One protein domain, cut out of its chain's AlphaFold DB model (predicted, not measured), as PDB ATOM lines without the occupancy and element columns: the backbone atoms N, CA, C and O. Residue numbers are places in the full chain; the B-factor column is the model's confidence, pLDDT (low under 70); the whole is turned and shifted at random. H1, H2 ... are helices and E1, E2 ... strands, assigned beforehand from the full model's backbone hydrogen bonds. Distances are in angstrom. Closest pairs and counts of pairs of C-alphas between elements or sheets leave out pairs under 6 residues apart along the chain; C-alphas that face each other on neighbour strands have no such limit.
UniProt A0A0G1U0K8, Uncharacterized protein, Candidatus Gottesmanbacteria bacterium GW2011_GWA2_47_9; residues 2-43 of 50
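This is residues 2 to 43 of the 50 residues of an uncharacterized protein of Candidatus Gottesmanbacteria bacterium GW2011_GWA2_47_9 (UniProt A0A0G1U0K8). A two-stranded antiparallel hairpin, E1 and E2, forms a narrow strip; H1 packs along E1, and H2 packs on H1 at a steep angle, away from E1. The tip of the hairpin, residues 17 to 22, sticks out at one end of the length, and the link from E2 to H2, residues 27 to 33, loops round at the other. The printed part has 42 residues with two named helices and two named strands, in the order H1, E1, E2, H2 along the chain, and its class is mixed, helices and strands. It is compact, with a radius of gyration of the C-alphas of 9.7 A, and its outline is elongated, with spans of 29 by 19 by 14 A.

Strand E1 holds residues 13 to 17 and is 13.7 A long from first to last C-alpha, beginning with C-alpha 13 at (74.187, 138.597, 104.521). Strand E2 holds residues 22 to 26 and measures 13.1 A. Helix H1 holds residues 3 to 9 and measures 10.0 A, beginning with C-alpha 3 at (75.991, 131.134, 111.808). Helix H2, the longest helix, holds residues 34 to 43 and measures 14.1 A, ending with C-alpha 43 at (70.670, 130.211, 118.258).

E1 and E2 are antiparallel neighbours and a hairpin, with 162 degrees between their directions. The C-alphas of Ala 14 and Val 25 face each other at 4.4 A. N 15 and O 24 are within hydrogen-bond range at 2.8 A, as are N 24 and O 15 at 2.9 A. H1 and E1 have 8 pairs of C-alphas within 8 A, the closest being those of Glu 4 and Ala 14, 5.2 A apart. H1 and E2 are near each other, with 7 pairs of C-alphas within 10 A. H1 and H2 touch, their closest C-alphas being those of Glu 6 and Ala 40, 5.3 A apart. Their lines stand at a steep tilt of 63 degrees, and they run opposite ways. E1 and H2 are apart. In H1 and H2 every O i to N i+4 pair is within hydrogen-bond range.

The two C-alphas farthest apart in the domain are those of Ala 19 and Ala 30, at 29.6 A. Those of Leu 2 and Arg 43, the first and last printed residues, are 10.2 A apart. The printed part has no cut. The links from H1 to E1 and from E1 to E2 are tight, the link from E2 to H2 is short, and no link is long. Residues 17 to 22 stand free. The mean pLDDT of the printed part is 84.7, and residues 29 to 31 are under 70.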
ATOM      1  N   LEU A   2      75.435 126.575 110.534       78.19
ATOM      2  CA  LEU A   2      76.381 127.651 110.246       78.19
ATOM      3  C   LEU A   2      75.724 128.963 110.665       78.19
ATOM      4  O   LEU A   2      74.548 129.167 110.379       78.19
ATOM      5  N   ILE A   3      76.479 129.833 111.333       86.44
ATOM      6  CA  ILE A   3      75.991 131.134 111.808       86.44
ATOM      7  C   ILE A   3      75.468 132.012 110.660       86.44
ATOM      8  O   ILE A   3      74.546 132.792 110.846       86.44
ATOM      9  N   GLU A   4      76.021 131.820 109.460       87.75
ATOM     10  CA  GLU A   4      75.609 132.486 108.223       87.75
ATOM     11  C   GLU A   4      74.148 132.192 107.875       87.75
ATOM     12  O   GLU A   4      73.437 133.107 107.489       87.75
ATOM     13  N   GLY A   5      73.679 130.956 108.084       87.25
ATOM     14  CA  GLY A   5      72.290 130.582 107.808       87.25
ATOM     15  C   GLY A   5      71.300 131.230 108.775       87.25
ATOM     16  O   GLY A   5      70.284 131.757 108.345       87.25
ATOM     17  N   GLU A   6      71.617 131.276 110.076       89.00
ATOM     18  CA  GLU A   6      70.750 131.963 111.051       89.00
ATOM     19  C   GLU A   6      70.719 133.485 110.818       89.00
ATOM     20  O   GLU A   6      69.711 134.134 111.095       89.00
ATOM     21  N   LEU A   7      71.816 134.067 110.317       87.25
ATOM     22  CA  LEU A   7      71.880 135.483 109.944       87.25
ATOM     23  C   LEU A   7      71.116 135.756 108.635       87.25
ATOM     24  O   LEU A   7      70.382 136.740 108.543       87.25
ATOM     25  N   GLU A   8      71.203 134.859 107.655       87.50
ATOM     26  CA  GLU A   8      70.434 134.943 106.409       87.50
ATOM     27  C   GLU A   8      68.923 134.838 106.663       87.50
ATOM     28  O   GLU A   8      68.154 135.622 106.102       87.50
ATOM     29  N   ASP A   9      68.499 133.975 107.590       87.19
ATOM     30  CA  ASP A   9      67.097 133.824 108.005       87.19
ATOM     31  C   ASP A   9      66.491 135.118 108.584       87.19
ATOM     32  O   ASP A   9      65.277 135.331 108.515       87.19
ATOM     33  N   VAL A  10      67.320 136.013 109.137       84.38
ATOM     34  CA  VAL A  10      66.891 137.338 109.619       84.38
ATOM     35  C   VAL A  10      67.104 138.454 108.590       84.38
ATOM     36  O   VAL A  10      66.897 139.630 108.905       84.38
ATOM     37  N   GLY A  11      67.457 138.093 107.354       83.19
ATOM     38  CA  GLY A  11      67.637 139.005 106.225       83.19
ATOM     39  C   GLY A  11      69.011 139.670 106.166       83.19
ATOM     40  O   GLY A  11      69.150 140.700 105.509       83.19
ATOM     41  N   MET A  12      70.014 139.120 106.854       86.38
ATOM     42  CA  MET A  12      71.378 139.645 106.868       86.38
ATOM     43  C   MET A  12      72.296 138.754 106.039       86.38
ATOM     44  O   MET A  12      72.334 137.542 106.225       86.38
ATOM     45  N   LYS A  13      73.093 139.345 105.145       87.44
ATOM     46  CA  LYS A  13      74.187 138.597 104.521       87.44
ATOM     47  C   LYS A  13      75.355 138.560 105.486       87.44
ATOM     48  O   LYS A  13      75.728 139.586 106.042       87.44
ATOM     49  N   ALA A  14      75.942 137.389 105.674       88.06
ATOM     50  CA  ALA A  14      77.087 137.234 106.548       88.06
ATOM     51  C   ALA A  14      78.150 136.354 105.898       88.06
ATOM     52  O   ALA A  14      77.828 135.411 105.180       88.06
ATOM     53  N   THR A  15      79.413 136.671 106.168       89.06
ATOM     54  CA  THR A  15      80.563 135.832 105.827       89.06
ATOM     55  C   THR A  15      81.325 135.520 107.104       89.06
ATOM     56  O   THR A  15      81.736 136.425 107.834       89.06
ATOM     57  N   CYS A  16      81.522 134.238 107.402       88.31
ATOM     58  CA  CYS A  16      82.228 133.811 108.603       88.31
ATOM     59  C   CYS A  16      83.675 133.389 108.311       88.31
ATOM     60  O   CYS A  16      83.983 132.648 107.378       88.31
ATOM     61  N   SER A  17      84.599 133.834 109.163       88.00
ATOM     62  CA  SER A  17      85.987 133.387 109.165       88.00
ATOM     63  C   SER A  17      86.279 132.620 110.450       88.00
ATOM     64  O   SER A  17      86.652 133.201 111.468       88.00
ATOM     65  N   PHE A  18      86.159 131.291 110.402       83.56
ATOM     66  CA  PHE A  18      86.419 130.428 111.562       83.56
ATOM     67  C   PHE A  18      87.850 130.548 112.094       83.56
ATOM     68  O   PHE A  18      88.056 130.544 113.303       83.56
ATOM     69  N   ALA A  19      88.836 130.703 111.203       88.31
ATOM     70  CA  ALA A  19      90.239 130.863 111.583       88.31
ATOM     71  C   ALA A  19      90.493 132.150 112.383       88.31
ATOM     72  O   ALA A  19      91.381 132.180 113.230       88.31
ATOM     73  N   LYS A  20      89.719 133.208 112.110       88.62
ATOM     74  CA  LYS A  20      89.817 134.495 112.807       88.62
ATOM     75  C   LYS A  20      88.803 134.638 113.945       88.62
ATOM     76  O   LYS A  20      88.927 135.570 114.724       88.62
ATOM     77  N   GLN A  21      87.820 133.739 114.022       88.50
ATOM     78  CA  GLN A  21      86.635 133.861 114.875       88.50
ATOM     79  C   GLN A  21      85.888 135.191 114.681       88.50
ATOM     80  O   GLN A  21      85.402 135.790 115.634       88.50
ATOM     81  N   ILE A  22      85.801 135.652 113.431       88.62
ATOM     82  CA  ILE A  22      85.112 136.892 113.056       88.62
ATOM     83  C   ILE A  22      83.961 136.544 112.116       88.62
ATOM     84  O   ILE A  22      84.126 135.713 111.218       88.62
ATOM     85  N   VAL A  23      82.814 137.190 112.316       87.81
ATOM     86  CA  VAL A  23      81.711 137.201 111.355       87.81
ATOM     87  C   VAL A  23      81.547 138.622 110.830       87.81
ATOM     88  O   VAL A  23      81.458 139.571 111.606       87.81
ATOM     89  N   GLU A  24      81.565 138.768 109.514       89.12
ATOM     90  CA  GLU A  24      81.314 140.033 108.835       89.12
ATOM     91  C   GLU A  24      79.863 140.020 108.364       89.12
ATOM     92  O   GLU A  24      79.448 139.088 107.677       89.12
ATOM     93  N   VAL A  25      79.086 141.020 108.778       86.19
ATOM     94  CA  VAL A  25      77.662 141.147 108.451       86.19
ATOM     95  C   VAL A  25      77.489 142.321 107.493       86.19
ATOM     96  O   VAL A  25      77.795 143.458 107.842       86.19
ATOM     97  N   GLU A  26      76.986 142.048 106.293       84.56
ATOM     98  CA  GLU A  26      76.508 143.062 105.357       84.56
ATOM     99  C   GLU A  26      75.016 143.300 105.592       84.56
ATOM    100  O   GLU A  26      74.170 142.428 105.364       84.56
ATOM    101  N   SER A  27      74.684 144.510 106.030       76.38
ATOM    102  CA  SER A  27      73.309 144.994 106.086       76.38
ATOM    103  C   SER A  27      73.290 146.504 105.861       76.38
ATOM    104  O   SER A  27      74.256 147.184 106.207       76.38
ATOM    105  N   ASP A  28      72.188 147.041 105.341       78.19
ATOM    106  CA  ASP A  28      71.961 148.488 105.343       78.19
ATOM    107  C   ASP A  28      71.981 149.017 106.789       78.19
ATOM    108  O   ASP A  28      71.352 148.422 107.661       78.19
ATOM    109  N   GLU A  29      72.656 150.140 107.069       64.56
ATOM    110  CA  GLU A  29      72.778 150.710 108.433       64.56
ATOM    111  C   GLU A  29      71.427 150.889 109.146       64.56
ATOM    112  O   GLU A  29      71.339 150.752 110.362       64.56
ATOM    113  N   ALA A  30      70.353 151.152 108.398       69.31
ATOM    114  CA  ALA A  30      68.998 151.280 108.942       69.31
ATOM    115  C   ALA A  30      68.381 149.942 109.405       69.31
ATOM    116  O   ALA A  30      67.387 149.935 110.133       69.31
ATOM    117  N   SER A  31      68.951 148.822 108.964       66.12
ATOM    118  CA  SER A  31      68.479 147.454 109.191       66.12
ATOM    119  C   SER A  31      69.361 146.677 110.175       66.12
ATOM    120  O   SER A  31      68.929 145.628 110.667       66.12
ATOM    121  N   LEU A  32      70.565 147.182 110.485       72.81
ATOM    122  CA  LEU A  32      71.471 146.556 111.443       72.81
ATOM    123  C   LEU A  32      70.897 146.714 112.856       72.81
ATOM    124  O   LEU A  32      70.737 147.816 113.376       72.81
ATOM    125  N   ASN A  33      70.543 145.587 113.467       81.94
ATOM    126  CA  ASN A  33      70.025 145.536 114.825       81.94
ATOM    127  C   ASN A  33      70.832 144.503 115.610       81.94
ATOM    128  O   ASN A  33      70.697 143.297 115.384       81.94
ATOM    129  N   ASP A  34      71.645 144.993 116.540       83.12
ATOM    130  CA  ASP A  34      72.554 144.184 117.352       83.12
ATOM    131  C   ASP A  34      71.830 143.087 118.144       83.12
ATOM    132  O   ASP A  34      72.367 141.993 118.313       83.12
ATOM    133  N   GLU A  35      70.589 143.320 118.587       87.44
ATOM    134  CA  GLU A  35      69.804 142.302 119.294       87.44
ATOM    135  C   GLU A  35      69.433 141.138 118.371       87.44
ATOM    136  O   GLU A  35      69.493 139.978 118.785       87.44
ATOM    137  N   LYS A  36      69.098 141.422 117.104       86.44
ATOM    138  CA  LYS A  36      68.820 140.375 116.108       86.44
ATOM    139  C   LYS A  36      70.072 139.571 115.783       86.44
ATOM    140  O   LYS A  36      69.998 138.345 115.731       86.44
ATOM    141  N   VAL A  37      71.208 140.251 115.609       86.50
ATOM    142  CA  VAL A  37      72.504 139.599 115.367       86.50
ATOM    143  C   VAL A  37      72.848 138.691 116.541       86.50
ATOM    144  O   VAL A  37      73.130 137.510 116.349       86.50
ATOM    145  N   LYS A  38      72.749 139.204 117.770       89.50
ATOM    146  CA  LYS A  38      73.024 138.436 118.984       89.50
ATOM    147  C   LYS A  38      72.114 137.212 119.110       89.50
ATOM    148  O   LYS A  38      72.612 136.121 119.364       89.50
ATOM    149  N   ALA A  39      70.812 137.364 118.876       89.94
ATOM    150  CA  ALA A  39      69.870 136.250 118.933       89.94
ATOM    151  C   ALA A  39      70.179 135.165 117.885       89.94
ATOM    152  O   ALA A  39      70.115 133.977 118.200       89.94
ATOM    153  N   ALA A  40      70.542 135.548 116.655       88.62
ATOM    154  CA  ALA A  40      70.951 134.607 115.609       88.62
ATOM    155  C   ALA A  40      72.249 133.862 115.982       88.62
ATOM    156  O   ALA A  40      72.334 132.641 115.846       88.62
ATOM    157  N   VAL A  41      73.235 134.581 116.528       88.75
ATOM    158  CA  VAL A  41      74.514 134.027 117.008       88.75
ATOM    159  C   VAL A  41      74.293 133.016 118.142       88.75
ATOM    160  O   VAL A  41      74.850 131.917 118.105       88.75
ATOM    161  N   GLU A  42      73.443 133.347 119.118       90.19
ATOM    162  CA  GLU A  42      73.109 132.471 120.247       90.19
ATOM    163  C   GLU A  42      72.332 131.222 119.807       90.19
ATOM    164  O   GLU A  42      72.623 130.120 120.275       90.19
ATOM    165  N   ARG A  43      71.394 131.352 118.856       88.56
ATOM    166  CA  ARG A  43      70.670 130.211 118.258       88.56
ATOM    167  C   ARG A  43      71.599 129.243 117.536       88.56
ATOM    168  O   ARG A  43      71.404 128.032 117.619       88.56
TER     169      ARG A  43